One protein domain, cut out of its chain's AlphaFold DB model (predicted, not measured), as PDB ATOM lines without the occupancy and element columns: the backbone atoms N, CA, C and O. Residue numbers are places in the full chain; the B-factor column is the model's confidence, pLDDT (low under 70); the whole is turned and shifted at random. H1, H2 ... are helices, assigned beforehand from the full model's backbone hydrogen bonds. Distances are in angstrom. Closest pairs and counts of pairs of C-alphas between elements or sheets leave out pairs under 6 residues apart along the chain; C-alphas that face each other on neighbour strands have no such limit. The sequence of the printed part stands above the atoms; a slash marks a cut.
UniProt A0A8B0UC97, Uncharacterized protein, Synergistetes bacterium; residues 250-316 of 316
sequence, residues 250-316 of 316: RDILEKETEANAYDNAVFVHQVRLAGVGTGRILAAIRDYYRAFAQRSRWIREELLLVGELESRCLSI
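This is residues 250 to 316 of the 316 residues of an uncharacterized protein of Synergistetes bacterium (UniProt A0A8B0UC97). One long helix, H4, makes the longest axis, with short pieces packed loosely along it: H1 on one side near its middle, H2 near its first end, and H3 folded back beside that end as a helical hairpin, on the side away from H1. Past the other end of H4 the chain turns back toward the side where H3 lies and ends in the short helix H5 and a tail, of which residues 310 to 316 stick out. The printed part has 67 residues with five named helices, H1 to H5 in order, and no named strand; its class is all helix. It is loose, with a radius of gyration of the C-alphas of 14.0 A and spans of 38 by 29 by 17 A.

Start with H1, residues 250 to 254, which touches residues 290 to 294 of H4, residues 278 to 300; their closest C-alphas, Ile 252 and Arg 290, are 6.0 A apart. Next, H2, residues 259 to 262, only just touches H4, with 3 pairs of C-alphas within 8 A, the closest those of Ala 259 and Leu 282 at 6.3 A. Then H3, residues 266 to 273, forms a hairpin with H4 at a shallow tilt of 17 degrees, opposite ways, and the C-alphas of Val 271 and Ile 281 come closest, at 6.7 A. H5, residues 308 to 312, touches no helix. In H1, H3, H4 and H5 every O i to N i+4 pair is within hydrogen-bond range; H2 is too short for such a pair.

Find C-alpha 250 at (142.852, 173.207, 203.819), where H1 begins. H3 is 10.7 A long. H4 runs 33.0 A from C-alpha 278 at (167.555, 173.499, 199.445) to C-alpha 300 at (140.191, 157.669, 208.962).

The farthest C-alphas, of Gly 275 and Glu 302, are 39.0 A apart. The printed part has no cut and no long link. Residues 302 to 316 have pLDDT under 70.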
ATOM      1  N   ARG A 250     142.170 171.909 203.888       72.12
ATOM      2  CA  ARG A 250     142.852 173.207 203.819       72.12
ATOM      3  C   ARG A 250     143.778 173.471 205.010       72.12
ATOM      4  O   ARG A 250     144.868 174.002 204.816       72.12
ATOM      5  N   ASP A 251     143.415 173.020 206.207       76.25
ATOM      6  CA  ASP A 251     144.273 173.085 207.400       76.25
ATOM      7  C   ASP A 251     145.579 172.289 207.216       76.25
ATOM      8  O   ASP A 251     146.635 172.689 207.706       76.25
ATOM      9  N   ILE A 252     145.540 171.196 206.445       78.06
ATOM     10  CA  ILE A 252     146.737 170.432 206.074       78.06
ATOM     11  C   ILE A 252     147.590 171.203 205.054       78.06
ATOM     12  O   ILE A 252     148.821 171.157 205.119       78.06
ATOM     13  N   LEU A 253     146.967 171.926 204.116       73.44
ATOM     14  CA  LEU A 253     147.684 172.736 203.125       73.44
ATOM     15  C   LEU A 253     148.392 173.944 203.745       73.44
ATOM     16  O   LEU A 253     149.511 174.266 203.328       73.44
ATOM     17  N   GLU A 254     147.741 174.603 204.700       74.19
ATOM     18  CA  GLU A 254     148.201 175.847 205.328       74.19
ATOM     19  C   GLU A 254     149.238 175.613 206.437       74.19
ATOM     20  O   GLU A 254     149.943 176.540 206.832       74.19
ATOM     21  N   LYS A 255     149.399 174.371 206.905       76.50
ATOM     22  CA  LYS A 255     150.362 174.035 207.952       76.50
ATOM     23  C   LYS A 255     151.814 174.145 207.483       76.50
ATOM     24  O   LYS A 255     152.261 173.447 206.569       76.50
ATOM     25  N   GLU A 256     152.587 174.973 208.183       75.44
ATOM     26  CA  GLU A 256     154.036 175.036 208.007       75.44
ATOM     27  C   GLU A 256     154.696 173.728 208.462       75.44
ATOM     28  O   GLU A 256     154.349 173.141 209.488       75.44
ATOM     29  N   THR A 257     155.635 173.232 207.654       72.00
ATOM     30  CA  THR A 257     156.355 171.981 207.915       72.00
ATOM     31  C   THR A 257     157.805 172.296 208.259       72.00
ATOM     32  O   THR A 257     158.516 172.896 207.452       72.00
ATOM     33  N   GLU A 258     158.259 171.866 209.434       76.12
ATOM     34  CA  GLU A 258     159.656 172.009 209.840       76.12
ATOM     35  C   GLU A 258     160.546 171.021 209.077       76.12
ATOM     36  O   GLU A 258     160.358 169.805 209.143       76.12
ATOM     37  N   ALA A 259     161.546 171.539 208.363       71.12
ATOM     38  CA  ALA A 259     162.449 170.735 207.537       71.12
ATOM     39  C   ALA A 259     163.218 169.677 208.346       71.12
ATOM     40  O   ALA A 259     163.384 168.543 207.897       71.12
ATOM     41  N   ASN A 260     163.627 170.049 209.561       78.69
ATOM     42  CA  ASN A 260     164.470 169.239 210.440       78.69
ATOM     43  C   ASN A 260     163.788 167.921 210.841       78.69
ATOM     44  O   ASN A 260     164.455 166.913 211.062       78.69
ATOM     45  N   ALA A 261     162.449 167.896 210.883       79.44
ATOM     46  CA  ALA A 261     161.680 166.695 211.204       79.44
ATOM     47  C   ALA A 261     161.830 165.579 210.149       79.44
ATOM     48  O   ALA A 261     161.556 164.416 210.440       79.44
ATOM     49  N   TYR A 262     162.288 165.917 208.937       83.69
ATOM     50  CA  TYR A 262     162.412 164.996 207.804       83.69
ATOM     51  C   TYR A 262     163.864 164.765 207.367       83.69
ATOM     52  O   TYR A 262     164.094 164.100 206.359       83.69
ATOM     53  N   ASP A 263     164.856 165.249 208.122       79.81
ATOM     54  CA  ASP A 263     166.276 165.136 207.754       79.81
ATOM     55  C   ASP A 263     166.750 163.689 207.562       79.81
ATOM     56  O   ASP A 263     167.590 163.420 206.700       79.81
ATOM     57  N   ASN A 264     166.176 162.763 208.332       84.25
ATOM     58  CA  ASN A 264     166.476 161.331 208.269       84.25
ATOM     59  C   ASN A 264     165.550 160.559 207.312       84.25
ATOM     60  O   ASN A 264     165.640 159.334 207.223       84.25
ATOM     61  N   ALA A 265     164.636 161.237 206.614       84.12
ATOM     62  CA  ALA A 265     163.738 160.579 205.678       84.12
ATOM     63  C   ALA A 265     164.498 160.160 204.409       84.12
ATOM     64  O   ALA A 265     165.247 160.939 203.817       84.12
ATOM     65  N   VAL A 266     164.262 158.926 203.951       86.44
ATOM     66  CA  VAL A 266     164.967 158.337 202.796       86.44
ATOM     67  C   VAL A 266     164.832 159.206 201.540       86.44
ATOM     68  O   VAL A 266     165.821 159.430 200.844       86.44
ATOM     69  N   PHE A 267     163.647 159.770 201.283       85.44
ATOM     70  CA  PHE A 267     163.425 160.637 200.123       85.44
ATOM     71  C   PHE A 267     164.225 161.950 200.204       85.44
ATOM     72  O   PHE A 267     164.745 162.411 199.192       85.44
ATOM     73  N   VAL A 268     164.402 162.530 201.399       85.81
ATOM     74  CA  VAL A 268     165.226 163.738 201.596       85.81
ATOM     75  C   VAL A 268     166.689 163.437 201.285       85.81
ATOM     76  O   VAL A 268     167.353 164.228 200.613       85.81
ATOM     77  N   HIS A 269     167.181 162.270 201.703       85.12
ATOM     78  CA  HIS A 269     168.531 161.826 201.365       85.12
ATOM     79  C   HIS A 269     168.708 161.631 199.849       85.12
ATOM     80  O   HIS A 269     169.679 162.120 199.276       85.12
ATOM     81  N   GLN A 270     167.739 161.004 199.179       86.06
ATOM     82  CA  GLN A 270     167.759 160.798 197.724       86.06
ATOM     83  C   GLN A 270     167.730 162.117 196.935       86.06
ATOM     84  O   GLN A 270     168.508 162.289 195.998       86.06
ATOM     85  N   VAL A 271     166.892 163.078 197.335       84.00
ATOM     86  CA  VAL A 271     166.819 164.403 196.693       84.00
ATOM     87  C   VAL A 271     168.126 165.186 196.890       84.00
ATOM     88  O   VAL A 271     168.588 165.849 195.960       84.00
ATOM     89  N   ARG A 272     168.772 165.065 198.062       84.38
ATOM     90  CA  ARG A 272     170.111 165.635 198.313       84.38
ATOM     91  C   ARG A 272     171.178 165.005 197.414       84.38
ATOM     92  O   ARG A 272     171.984 165.732 196.839       84.38
ATOM     93  N   LEU A 273     171.163 163.679 197.252       85.69
ATOM     94  CA  LEU A 273     172.089 162.960 196.367       85.69
ATOM     95  C   LEU A 273     171.921 163.350 194.892       85.69
ATOM     96  O   LEU A 273     172.905 163.401 194.159       85.69
ATOM     97  N   ALA A 274     170.702 163.689 194.466       84.00
ATOM     98  CA  ALA A 274     170.414 164.186 193.120       84.00
ATOM     99  C   ALA A 274     170.894 165.635 192.866       84.00
ATOM    100  O   ALA A 274     170.645 166.184 191.793       84.00
ATOM    101  N   GLY A 275     171.564 166.277 193.834       80.94
ATOM    102  CA  GLY A 275     172.128 167.624 193.684       80.94
ATOM    103  C   GLY A 275     171.080 168.741 193.664       80.94
ATOM    104  O   GLY A 275     171.324 169.826 193.137       80.94
ATOM    105  N   VAL A 276     169.892 168.483 194.208       81.94
ATOM    106  CA  VAL A 276     168.775 169.428 194.199       81.94
ATOM    107  C   VAL A 276     168.963 170.492 195.289       81.94
ATOM    108  O   VAL A 276     169.266 170.181 196.437       81.94
ATOM    109  N   GLY A 277     168.760 171.767 194.941       81.50
ATOM    110  CA  GLY A 277     168.915 172.886 195.877       81.50
ATOM    111  C   GLY A 277     167.913 172.879 197.044       81.50
ATOM    112  O   GLY A 277     166.789 172.388 196.922       81.50
ATOM    113  N   THR A 278     168.294 173.499 198.165       80.88
ATOM    114  CA  THR A 278     167.555 173.499 199.445       80.88
ATOM    115  C   THR A 278     166.089 173.927 199.326       80.88
ATOM    116  O   THR A 278     165.225 173.321 199.951       80.88
ATOM    117  N   GLY A 279     165.772 174.912 198.479       80.12
ATOM    118  CA  GLY A 279     164.385 175.352 198.269       80.12
ATOM    119  C   GLY A 279     163.472 174.255 197.704       80.12
ATOM    120  O   GLY A 279     162.322 174.133 198.117       80.12
ATOM    121  N   ARG A 280     163.992 173.401 196.814       79.69
ATOM    122  CA  ARG A 280     163.246 172.256 196.264       79.69
ATOM    123  C   ARG A 280     163.143 171.099 197.259       79.69
ATOM    124  O   ARG A 280     162.134 170.405 197.256       79.69
ATOM    125  N   ILE A 281     164.133 170.925 198.138       83.38
ATOM    126  CA  ILE A 281     164.055 169.964 199.253       83.38
ATOM    127  C   ILE A 281     162.914 170.353 200.204       83.38
ATOM    128  O   ILE A 281     162.112 169.500 200.573       83.38
ATOM    129  N   LEU A 282     162.789 171.639 200.551       82.94
ATOM    130  CA  LEU A 282     161.694 172.136 201.394       82.94
ATOM    131  C   LEU A 282     160.318 171.941 200.748       82.94
ATOM    132  O   LEU A 282     159.372 171.559 201.434       82.94
ATOM    133  N   ALA A 283     160.209 172.173 199.436       80.44
ATOM    134  CA  ALA A 283     158.984 171.894 198.690       80.44
ATOM    135  C   ALA A 283     158.628 170.397 198.739       80.44
ATOM    136  O   ALA A 283     157.517 170.054 199.124       80.44
ATOM    137  N   ALA A 284     159.597 169.511 198.480       82.38
ATOM    138  CA  ALA A 284     159.391 168.064 198.542       82.38
ATOM    139  C   ALA A 284     158.970 167.577 199.941       82.38
ATOM    140  O   ALA A 284     158.101 166.717 200.056       82.38
ATOM    141  N   ILE A 285     159.548 168.139 201.009       85.44
ATOM    142  CA  ILE A 285     159.147 167.845 202.395       85.44
ATOM    143  C   ILE A 285     157.693 168.261 202.641       85.44
ATOM    144  O   ILE A 285     156.921 167.502 203.228       85.44
ATOM    145  N   ARG A 286     157.310 169.454 202.178       82.19
ATOM    146  CA  ARG A 286     155.949 169.978 202.331       82.19
ATOM    147  C   ARG A 286     154.932 169.130 201.573       82.19
ATOM    148  O   ARG A 286     153.885 168.805 202.125       82.19
ATOM    149  N   ASP A 287     155.250 168.746 200.343       82.00
ATOM    150  CA  ASP A 287     154.380 167.914 199.512       82.00
ATOM    151  C   ASP A 287     154.242 166.506 200.099       82.00
ATOM    152  O   ASP A 287     153.130 165.986 200.184       82.00
ATOM    153  N   TYR A 288     155.336 165.929 200.610       84.38
ATOM    154  CA  TYR A 288     155.304 164.659 201.337       84.38
ATOM    155  C   TYR A 288     154.414 164.740 202.583       84.38
ATOM    156  O   TYR A 288     153.546 163.887 202.773       84.38
ATOM    157  N   TYR A 289     154.594 165.769 203.419       84.50
ATOM    158  CA  TYR A 289     153.781 165.954 204.620       84.50
ATOM    159  C   TYR A 289     152.299 166.095 204.278       84.50
ATOM    160  O   TYR A 289     151.471 165.391 204.857       84.50
ATOM    161  N   ARG A 290     151.970 166.965 203.314       83.50
ATOM    162  CA  ARG A 290     150.596 167.180 202.852       83.50
ATOM    163  C   ARG A 290     149.989 165.877 202.350       83.50
ATOM    164  O   ARG A 290     148.942 165.488 202.849       83.50
ATOM    165  N   ALA A 291     150.663 165.162 201.451       82.56
ATOM    166  CA  ALA A 291     150.172 163.892 200.920       82.56
ATOM    167  C   ALA A 291     149.971 162.836 202.023       82.56
ATOM    168  O   ALA A 291     148.948 162.153 202.047       82.56
ATOM    169  N   PHE A 292     150.911 162.722 202.967       82.88
ATOM    170  CA  PHE A 292     150.812 161.781 204.083       82.88
ATOM    171  C   PHE A 292     149.666 162.127 205.042       82.88
ATOM    172  O   PHE A 292     148.905 161.244 205.447       82.88
ATOM    173  N   ALA A 293     149.531 163.402 205.409       83.25
ATOM    174  CA  ALA A 293     148.500 163.875 206.322       83.25
ATOM    175  C   ALA A 293     147.100 163.783 205.692       83.25
ATOM    176  O   ALA A 293     146.193 163.278 206.355       83.25
ATOM    177  N   GLN A 294     146.960 164.172 204.417       82.25
ATOM    178  CA  GLN A 294     145.738 164.000 203.620       82.25
ATOM    179  C   GLN A 294     145.341 162.526 203.568       82.25
ATOM    180  O   GLN A 294     144.275 162.153 204.044       82.25
ATOM    181  N   ARG A 295     146.252 161.647 203.128       80.56
ATOM    182  CA  ARG A 295     146.000 160.200 203.066       80.56
ATOM    183  C   ARG A 295     145.605 159.622 204.421       80.56
ATOM    184  O   ARG A 295     144.696 158.803 204.497       80.56
ATOM    185  N   SER A 296     146.277 160.031 205.494       81.56
ATOM    186  CA  SER A 296     145.946 159.567 206.845       81.56
ATOM    187  C   SER A 296     144.544 159.996 207.271       81.56
ATOM    188  O   SER A 296     143.879 159.256 207.992       81.56
ATOM    189  N   ARG A 297     144.092 161.184 206.851       80.44
ATOM    190  CA  ARG A 297     142.736 161.669 207.113       80.44
ATOM    191  C   ARG A 297     141.712 160.940 206.241       80.44
ATOM    192  O   ARG A 297     140.763 160.411 206.801       80.44
ATOM    193  N   TRP A 298     141.983 160.750 204.950       82.56
ATOM    194  CA  TRP A 298     141.139 159.953 204.050       82.56
ATOM    195  C   TRP A 298     140.913 158.524 204.537       82.56
ATOM    196  O   TRP A 298     139.791 158.035 204.484       82.56
ATOM    197  N   ILE A 299     141.953 157.865 205.060       78.69
ATOM    198  CA  ILE A 299     141.818 156.524 205.650       78.69
ATOM    199  C   ILE A 299     140.897 156.551 206.877       78.69
ATOM    200  O   ILE A 299     140.065 155.663 207.024       78.69
ATOM    201  N   ARG A 300     141.040 157.546 207.763       76.50
ATOM    202  CA  ARG A 300     140.191 157.669 208.962       76.50
ATOM    203  C   ARG A 300     138.737 157.995 208.628       76.50
ATOM    204  O   ARG A 300     137.858 157.579 209.367       76.50
ATOM    205  N   GLU A 301     138.512 158.737 207.549       73.81
ATOM    206  CA  GLU A 301     137.191 159.150 207.057       73.81
ATOM    207  C   GLU A 301     136.583 158.138 206.062       73.81
ATOM    208  O   GLU A 301     135.577 158.437 205.423       73.81
ATOM    209  N   GLU A 302     137.191 156.952 205.907       66.81
ATOM    210  CA  GLU A 302     136.744 155.875 205.003       66.81
ATOM    211  C   GLU A 302     136.537 156.329 203.540       66.81
ATOM    212  O   GLU A 302     135.739 155.766 202.795       66.81
ATOM    213  N   LEU A 303     137.299 157.337 203.101       66.81
ATOM    214  CA  LEU A 303     137.242 157.915 201.749       66.81
ATOM    215  C   LEU A 303     137.969 157.066 200.691       66.81
ATOM    216  O   LEU A 303     137.989 157.423 199.518       66.81
ATOM    217  N   LEU A 304     138.601 155.964 201.099       64.06
ATOM    218  CA  LEU A 304     139.340 155.058 200.222       64.06
ATOM    219  C   LEU A 304     138.677 153.682 200.233       64.06
ATOM    220  O   LEU A 304     138.494 153.088 201.300       64.06
ATOM    221  N   LEU A 305     138.378 153.136 199.055       57.62
ATOM    222  CA  LEU A 305     137.926 151.750 198.950       57.62
ATOM    223  C   LEU A 305     139.082 150.794 199.296       57.62
ATOM    224  O   LEU A 305     140.255 151.058 199.010       57.62
ATOM    225  N   VAL A 306     138.757 149.642 199.895       50.41
ATOM    226  CA  VAL A 306     139.743 148.593 200.210       50.41
ATOM    227  C   VAL A 306     140.459 148.166 198.920       50.41
ATOM    228  O   VAL A 306     139.842 147.579 198.035       50.41
ATOM    229  N   GLY A 307     141.757 148.471 198.816       52.75
ATOM    230  CA  GLY A 307     142.610 148.131 197.665       52.75
ATOM    231  C   GLY A 307     142.897 149.268 196.669       52.75
ATOM    232  O   GLY A 307     143.750 149.098 195.800       52.75
ATOM    233  N   GLU A 308     142.282 150.452 196.790       57.50
ATOM    234  CA  GLU A 308     142.530 151.573 195.854       57.50
ATOM    235  C   GLU A 308     143.940 152.174 195.940       57.50
ATOM    236  O   GLU A 308     144.460 152.720 194.966       57.50
ATOM    237  N   LEU A 309     144.586 152.060 197.101       54.34
ATOM    238  CA  LEU A 309     145.953 152.544 197.287       54.34
ATOM    239  C   LEU A 309     146.980 151.714 196.500       54.34
ATOM    240  O   LEU A 309     148.010 152.250 196.098       54.34
ATOM    241  N   GLU A 310     146.703 150.431 196.256       52.22
ATOM    242  CA  GLU A 310     147.593 149.549 195.491       52.22
ATOM    243  C   GLU A 310     147.421 149.743 193.978       52.22
ATOM    244  O   GLU A 310     148.403 149.692 193.239       52.22
ATOM    245  N   SER A 311     146.205 150.044 193.508       46.84
ATOM    246  CA  SER A 311     145.924 150.228 192.077       46.84
ATOM    247  C   SER A 311     146.440 151.563 191.523       46.84
ATOM    248  O   SER A 311     146.946 151.608 190.398       46.84
ATOM    249  N   ARG A 312     146.386 152.652 192.305       45.97
ATOM    250  CA  ARG A 312     146.837 153.983 191.850       45.97
ATOM    251  C   ARG A 312     148.362 154.163 191.857       45.97
ATOM    252  O   ARG A 312     148.866 154.959 191.073       45.97
ATOM    253  N   CYS A 313     149.111 153.398 192.657       42.81
ATOM    254  CA  CYS A 313     150.583 153.402 192.617       42.81
ATOM    255  C   CYS A 313     151.178 152.657 191.408       42.81
ATOM    256  O   CYS A 313     152.353 152.847 191.115       42.81
ATOM    257  N   LEU A 314     150.391 151.841 190.699       35.78
ATOM    258  CA  LEU A 314     150.824 151.104 189.501       35.78
ATOM    259  C   LEU A 314     150.566 151.860 188.183       35.78
ATOM    260  O   LEU A 314     150.818 151.316 187.112       35.78
ATOM    261  N   SER A 315     150.047 153.092 188.254       34.50
ATOM    262  CA  SER A 315     149.646 153.893 187.084       34.50
ATOM    263  C   SER A 315     150.483 155.168 186.871       34.50
ATOM    264  O   SER A 315     150.074 156.035 186.100       34.50
ATOM    265  N   ILE A 316     151.635 155.295 187.543       36.59
ATOM    266  CA  ILE A 316     152.676 156.311 187.278       36.59
ATOM    267  C   ILE A 316     153.907 155.582 186.744       36.59
ATOM    268  O   ILE A 316     154.492 156.070 185.753       36.59
TER     269      ILE A 316